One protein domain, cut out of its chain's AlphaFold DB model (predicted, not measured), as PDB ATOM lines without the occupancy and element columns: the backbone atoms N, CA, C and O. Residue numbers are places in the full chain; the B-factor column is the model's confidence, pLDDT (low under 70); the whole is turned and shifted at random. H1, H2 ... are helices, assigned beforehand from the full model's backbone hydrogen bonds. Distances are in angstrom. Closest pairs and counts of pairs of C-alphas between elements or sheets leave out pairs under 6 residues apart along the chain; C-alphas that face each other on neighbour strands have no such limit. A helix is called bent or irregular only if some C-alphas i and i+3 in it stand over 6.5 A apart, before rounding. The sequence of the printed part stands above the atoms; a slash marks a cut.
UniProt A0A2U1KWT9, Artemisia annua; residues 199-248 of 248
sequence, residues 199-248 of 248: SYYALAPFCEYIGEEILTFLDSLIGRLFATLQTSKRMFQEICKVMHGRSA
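What this domain is: This is residues 199 to 248 of the 248 residues of a protein of Artemisia annua (UniProt A0A2U1KWT9). An open, hollow hook of two helices: H1 folds back on itself, its short arm H1a running opposite its long arm H1b across a gap, and H2 turns a corner at the far end of H1b. The 50 printed residues, all helix in class with H1 then H2, are loose, with radius of gyration of the C-alphas 13.1 A and spans 35 by 27 by 16 A.

Where its parts are: H1, residues 200 to 231, was assigned as one helix by its hydrogen bonds but is bent: C-alphas 209 and 212 are 9.3 A apart. Arm H1a, residues 200 to 209, begins at C-alpha 200 (9.713, 13.618, -41.197). Arm H1b, residues 212 to 231, is 29.4 A long and irregular, with C-alphas 216 and 219 7.2 A apart and a kink of 48 degrees near residue 219. H2, residues 233 to 244, measures 16.3 A and ends at C-alpha 244 (7.570, 21.963, -25.592).

How they stand to each other: H1a and H1b are close but not clearly touching, the closest C-alphas, Cys 207 and Ile 214, 6.4 A apart; they run opposite ways at a shallow tilt of 14 degrees. H1b and H2 only just touch, only at the corner, with 3 pairs of C-alphas within 8 A, the closest Leu 229 and Phe 236 at 5.5 A, at a steep tilt of 59 degrees. H1a and H2 are apart. Every O i to N i+4 pair is within hydrogen-bond range in H2, against 4 of 6 in H1a and 12 of 16 in H1b.

The domain as a whole: The farthest C-alphas, Thr 216 and Ala 248, are 37.4 A apart. The printed part has no cut, and the link from H1 to H2 is tight. Mean pLDDT of the printed part is 71.2; residues 199 to 203, 235 to 236 and 238 to 248 are under 70.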
ATOM      1  N   SER A 199       6.774  11.605 -43.502       52.19
ATOM      2  CA  SER A 199       8.090  11.763 -44.138       52.19
ATOM      3  C   SER A 199       9.150  12.390 -43.239       52.19
ATOM      4  O   SER A 199      10.339  12.190 -43.471       52.19
ATOM      5  N   TYR A 200       8.759  13.091 -42.175       56.12
ATOM      6  CA  TYR A 200       9.713  13.618 -41.197       56.12
ATOM      7  C   TYR A 200      10.434  12.504 -40.420       56.12
ATOM      8  O   TYR A 200      11.585  12.696 -40.038       56.12
ATOM      9  N   TYR A 201       9.822  11.322 -40.265       59.66
ATOM     10  CA  TYR A 201      10.488  10.157 -39.670       59.66
ATOM     11  C   TYR A 201      11.506   9.496 -40.610       59.66
ATOM     12  O   TYR A 201      12.450   8.878 -40.132       59.66
ATOM     13  N   ALA A 202      11.362   9.663 -41.929       67.62
ATOM     14  CA  ALA A 202      12.325   9.166 -42.914       67.62
ATOM     15  C   ALA A 202      13.539  10.097 -43.078       67.62
ATOM     16  O   ALA A 202      14.599   9.667 -43.524       67.62
ATOM     17  N   LEU A 203      13.401  11.368 -42.689       69.62
ATOM     18  CA  LEU A 203      14.466  12.357 -42.827       69.62
ATOM     19  C   LEU A 203      15.635  12.087 -41.871       69.62
ATOM     20  O   LEU A 203      16.784  12.258 -42.254       69.62
ATOM     21  N   ALA A 204      15.352  11.627 -40.650       71.81
ATOM     22  CA  ALA A 204      16.380  11.323 -39.656       71.81
ATOM     23  C   ALA A 204      17.363  10.215 -40.105       71.81
ATOM     24  O   ALA A 204      18.561  10.497 -40.138       71.81
ATOM     25  N   PRO A 205      16.913   9.014 -40.523       73.12
ATOM     26  CA  PRO A 205      17.820   7.976 -41.018       73.12
ATOM     27  C   PRO A 205      18.476   8.346 -42.356       73.12
ATOM     28  O   PRO A 205      19.600   7.933 -42.620       73.12
ATOM     29  N   PHE A 206      17.826   9.165 -43.190       75.00
ATOM     30  CA  PHE A 206      18.440   9.688 -44.415       75.00
ATOM     31  C   PHE A 206      19.605  10.646 -44.118       75.00
ATOM     32  O   PHE A 206      20.670  10.531 -44.718       75.00
ATOM     33  N   CYS A 207      19.432  11.561 -43.159       77.75
ATOM     34  CA  CYS A 207      20.506  12.434 -42.686       77.75
ATOM     35  C   CYS A 207      21.661  11.641 -42.054       77.75
ATOM     36  O   CYS A 207      22.813  12.030 -42.213       77.75
ATOM     37  N   GLU A 208      21.367  10.540 -41.358       76.62
ATOM     38  CA  GLU A 208      22.382   9.655 -40.774       76.62
ATOM     39  C   GLU A 208      23.153   8.865 -41.842       76.62
ATOM     40  O   GLU A 208      24.369   8.736 -41.742       76.62
ATOM     41  N   TYR A 209      22.469   8.413 -42.897       80.31
ATOM     42  CA  TYR A 209      23.083   7.712 -44.028       80.31
ATOM     43  C   TYR A 209      24.012   8.609 -44.859       80.31
ATOM     44  O   TYR A 209      25.081   8.169 -45.270       80.31
ATOM     45  N   ILE A 210      23.616   9.863 -45.102       81.94
ATOM     46  CA  ILE A 210      24.412  10.809 -45.903       81.94
ATOM     47  C   ILE A 210      25.591  11.398 -45.106       81.94
ATOM     48  O   ILE A 210      26.590  11.817 -45.690       81.94
ATOM     49  N   GLY A 211      25.517  11.426 -43.773       86.56
ATOM     50  CA  GLY A 211      26.618  11.917 -42.943       86.56
ATOM     51  C   GLY A 211      26.949  13.388 -43.220       86.56
ATOM     52  O   GLY A 211      26.055  14.228 -43.274       86.56
ATOM     53  N   GLU A 212      28.230  13.727 -43.379       82.50
ATOM     54  CA  GLU A 212      28.697  15.118 -43.528       82.50
ATOM     55  C   GLU A 212      28.329  15.761 -44.875       82.50
ATOM     56  O   GLU A 212      28.219  16.986 -44.965       82.50
ATOM     57  N   GLU A 213      28.043  14.965 -45.908       84.12
ATOM     58  CA  GLU A 213      27.642  15.474 -47.227       84.12
ATOM     59  C   GLU A 213      26.298  16.222 -47.171       84.12
ATOM     60  O   GLU A 213      26.045  17.131 -47.970       84.12
ATOM     61  N   ILE A 214      25.473  15.930 -46.154       85.81
ATOM     62  CA  ILE A 214      24.190  16.594 -45.903       85.81
ATOM     63  C   ILE A 214      24.382  18.092 -45.638       85.81
ATOM     64  O   ILE A 214      23.469  18.874 -45.903       85.81
ATOM     65  N   LEU A 215      25.553  18.511 -45.133       78.19
ATOM     66  CA  LEU A 215      25.823  19.894 -44.734       78.19
ATOM     67  C   LEU A 215      25.710  20.859 -45.917       78.19
ATOM     68  O   LEU A 215      25.192  21.962 -45.754       78.19
ATOM     69  N   THR A 216      26.092  20.419 -47.118       84.44
ATOM     70  CA  THR A 216      25.967  21.217 -48.351       84.44
ATOM     71  C   THR A 216      24.508  21.464 -48.752       84.44
ATOM     72  O   THR A 216      24.185  22.469 -49.386       84.44
ATOM     73  N   PHE A 217      23.600  20.585 -48.323       80.19
ATOM     74  CA  PHE A 217      22.168  20.666 -48.605       80.19
ATOM     75  C   PHE A 217      21.357  21.219 -47.429       80.19
ATOM     76  O   PHE A 217      20.189  21.580 -47.614       80.19
ATOM     77  N   LEU A 218      21.960  21.306 -46.239       81.69
ATOM     78  CA  LEU A 218      21.281  21.604 -44.983       81.69
ATOM     79  C   LEU A 218      20.608  22.978 -45.014       81.69
ATOM     80  O   LEU A 218      19.433  23.084 -44.672       81.69
ATOM     81  N   ASP A 219      21.287  24.003 -45.527       78.00
ATOM     82  CA  ASP A 219      20.722  25.354 -45.637       78.00
ATOM     83  C   ASP A 219      19.517  25.402 -46.588       78.00
ATOM     84  O   ASP A 219      18.495  26.032 -46.299       78.00
ATOM     85  N   SER A 220      19.583  24.671 -47.707       80.75
ATOM     86  CA  SER A 220      18.479  24.581 -48.672       80.75
ATOM     87  C   SER A 220      17.291  23.782 -48.125       80.75
ATOM     88  O   SER A 220      16.133  24.064 -48.463       80.75
ATOM     89  N   LEU A 221      17.569  22.773 -47.298       79.81
ATOM     90  CA  LEU A 221      16.569  21.927 -46.657       79.81
ATOM     91  C   LEU A 221      15.861  22.683 -45.527       79.81
ATOM     92  O   LEU A 221      14.631  22.736 -45.504       79.81
ATOM     93  N   ILE A 222      16.630  23.332 -44.648       82.25
ATOM     94  CA  ILE A 222      16.123  24.174 -43.560       82.25
ATOM     95  C   ILE A 222      15.319  25.335 -44.138       82.25
ATOM     96  O   ILE A 222      14.209  25.577 -43.677       82.25
ATOM     97  N   GLY A 223      15.813  26.009 -45.182       84.12
ATOM     98  CA  GLY A 223      15.095  27.113 -45.821       84.12
ATOM     99  C   GLY A 223      13.730  26.695 -46.378       84.12
ATOM    100  O   GLY A 223      12.735  27.391 -46.176       84.12
ATOM    101  N   ARG A 224      13.652  25.521 -47.018       80.06
ATOM    102  CA  ARG A 224      12.381  24.969 -47.512       80.06
ATOM    103  C   ARG A 224      11.450  24.551 -46.384       80.06
ATOM    104  O   ARG A 224      10.274  24.888 -46.454       80.06
ATOM    105  N   LEU A 225      11.973  23.885 -45.356       77.69
ATOM    106  CA  LEU A 225      11.216  23.514 -44.161       77.69
ATOM    107  C   LEU A 225      10.631  24.754 -43.472       77.69
ATOM    108  O   LEU A 225       9.468  24.771 -43.084       77.69
ATOM    109  N   PHE A 226      11.416  25.824 -43.356       76.88
ATOM    110  CA  PHE A 226      10.965  27.074 -42.756       76.88
ATOM    111  C   PHE A 226       9.879  27.747 -43.600       76.88
ATOM    112  O   PHE A 226       8.895  28.236 -43.050       76.88
ATOM    113  N   ALA A 227      10.017  27.728 -44.929       81.00
ATOM    114  CA  ALA A 227       9.004  28.254 -45.838       81.00
ATOM    115  C   ALA A 227       7.677  27.475 -45.741       81.00
ATOM    116  O   ALA A 227       6.617  28.096 -45.661       81.00
ATOM    117  N   THR A 228       7.708  26.139 -45.677       76.50
ATOM    118  CA  THR A 228       6.494  25.321 -45.482       76.50
ATOM    119  C   THR A 228       5.882  25.482 -44.093       76.50
ATOM    120  O   THR A 228       4.659  25.490 -43.947       76.50
ATOM    121  N   LEU A 229       6.698  25.664 -43.057       71.56
ATOM    122  CA  LEU A 229       6.195  25.947 -41.711       71.56
ATOM    123  C   LEU A 229       5.577  27.349 -41.607       71.56
ATOM    124  O   LEU A 229       4.584  27.528 -40.903       71.56
ATOM    125  N   GLN A 230       6.112  28.334 -42.331       77.38
ATOM    126  CA  GLN A 230       5.530  29.677 -42.395       77.38
ATOM    127  C   GLN A 230       4.181  29.697 -43.119       77.38
ATOM    128  O   GLN A 230       3.285  30.433 -42.701       77.38
ATOM    129  N   THR A 231       4.005  28.883 -44.163       79.81
ATOM    130  CA  THR A 231       2.709  28.772 -44.851       79.81
ATOM    131  C   THR A 231       1.678  28.005 -44.023       79.81
ATOM    132  O   THR A 231       0.485  28.292 -44.121       79.81
ATOM    133  N   SER A 232       2.110  27.095 -43.142       74.19
ATOM    134  CA  SER A 232       1.233  26.322 -42.258       74.19
ATOM    135  C   SER A 232       1.415  26.682 -40.781       74.19
ATOM    136  O   SER A 232       1.973  25.933 -39.975       74.19
ATOM    137  N   LYS A 233       0.851  27.832 -40.391       73.56
ATOM    138  CA  LYS A 233       0.863  28.338 -39.003       73.56
ATOM    139  C   LYS A 233       0.329  27.315 -37.984       73.56
ATOM    140  O   LYS A 233       0.811  27.263 -36.857       73.56
ATOM    141  N   ARG A 234      -0.639  26.481 -38.393       70.69
ATOM    142  CA  ARG A 234      -1.234  25.420 -37.563       70.69
ATOM    143  C   ARG A 234      -0.263  24.250 -37.352       70.69
ATOM    144  O   ARG A 234      -0.106  23.799 -36.227       70.69
ATOM    145  N   MET A 235       0.446  23.816 -38.395       69.06
ATOM    146  CA  MET A 235       1.436  22.735 -38.295       69.06
ATOM    147  C   MET A 235       2.636  23.145 -37.434       69.06
ATOM    148  O   MET A 235       3.099  22.361 -36.611       69.06
ATOM    149  N   PHE A 236       3.094  24.396 -37.553       65.19
ATOM    150  CA  PHE A 236       4.157  24.925 -36.697       65.19
ATOM    151  C   PHE A 236       3.755  24.959 -35.214       65.19
ATOM    152  O   PHE A 236       4.556  24.600 -34.353       65.19
ATOM    153  N   GLN A 237       2.511  25.349 -34.908       71.19
ATOM    154  CA  GLN A 237       1.992  25.339 -33.538       71.19
ATOM    155  C   GLN A 237       1.925  23.926 -32.957       71.19
ATOM    156  O   GLN A 237       2.334  23.739 -31.816       71.19
ATOM    157  N   GLU A 238       1.476  22.938 -33.730       67.88
ATOM    158  CA  GLU A 238       1.420  21.544 -33.277       67.88
ATOM    159  C   GLU A 238       2.820  20.946 -33.066       67.88
ATOM    160  O   GLU A 238       3.085  20.369 -32.014       67.88
ATOM    161  N   ILE A 239       3.774  21.184 -33.974       66.88
ATOM    162  CA  ILE A 239       5.170  20.740 -33.792       66.88
ATOM    163  C   ILE A 239       5.800  21.407 -32.561       66.88
ATOM    164  O   ILE A 239       6.437  20.738 -31.745       66.88
ATOM    165  N   CYS A 240       5.589  22.715 -32.378       60.72
ATOM    166  CA  CYS A 240       6.094  23.424 -31.206       60.72
ATOM    167  C   CYS A 240       5.448  22.920 -29.911       60.72
ATOM    168  O   CYS A 240       6.158  22.773 -28.919       60.72
ATOM    169  N   LYS A 241       4.143  22.621 -29.905       66.19
ATOM    170  CA  LYS A 241       3.461  22.018 -28.751       66.19
ATOM    171  C   LYS A 241       4.000  20.627 -28.435       66.19
ATOM    172  O   LYS A 241       4.223  20.345 -27.269       66.19
ATOM    173  N   VAL A 242       4.271  19.783 -29.431       65.06
ATOM    174  CA  VAL A 242       4.856  18.448 -29.205       65.06
ATOM    175  C   VAL A 242       6.281  18.553 -28.647       65.06
ATOM    176  O   VAL A 242       6.650  17.799 -27.748       65.06
ATOM    177  N   MET A 243       7.074  19.515 -29.127       50.47
ATOM    178  CA  MET A 243       8.438  19.739 -28.634       50.47
ATOM    179  C   MET A 243       8.487  20.348 -27.225       50.47
ATOM    180  O   MET A 243       9.350  19.967 -26.437       50.47
ATOM    181  N   HIS A 244       7.582  21.274 -26.893       55.03
ATOM    182  CA  HIS A 244       7.570  21.963 -25.592       55.03
ATOM    183  C   HIS A 244       6.647  21.298 -24.554       55.03
ATOM    184  O   HIS A 244       6.822  21.506 -23.358       55.03
ATOM    185  N   GLY A 245       5.690  20.475 -24.984       47.50
ATOM    186  CA  GLY A 245       4.690  19.812 -24.140       47.50
ATOM    187  C   GLY A 245       5.177  18.548 -23.429       47.50
ATOM    188  O   GLY A 245       4.418  17.948 -22.681       47.50
ATOM    189  N   ARG A 246       6.438  18.141 -23.620       48.28
ATOM    190  CA  ARG A 246       7.066  17.011 -22.905       48.28
ATOM    191  C   ARG A 246       7.843  17.420 -21.646       48.28
ATOM    192  O   ARG A 246       8.689  16.665 -21.174       48.28
ATOM    193  N   SER A 247       7.568  18.606 -21.109       42.75
ATOM    194  CA  SER A 247       8.116  19.069 -19.833       42.75
ATOM    195  C   SER A 247       7.005  19.223 -18.789       42.75
ATOM    196  O   SER A 247       6.719  20.333 -18.347       42.75
ATOM    197  N   ALA A 248       6.383  18.103 -18.425       34.88
ATOM    198  CA  ALA A 248       5.610  17.912 -17.201       34.88
ATOM    199  C   ALA A 248       5.894  16.498 -16.686       34.88
ATOM    200  O   ALA A 248       5.942  15.580 -17.539       34.88
TER     201      ALA A 248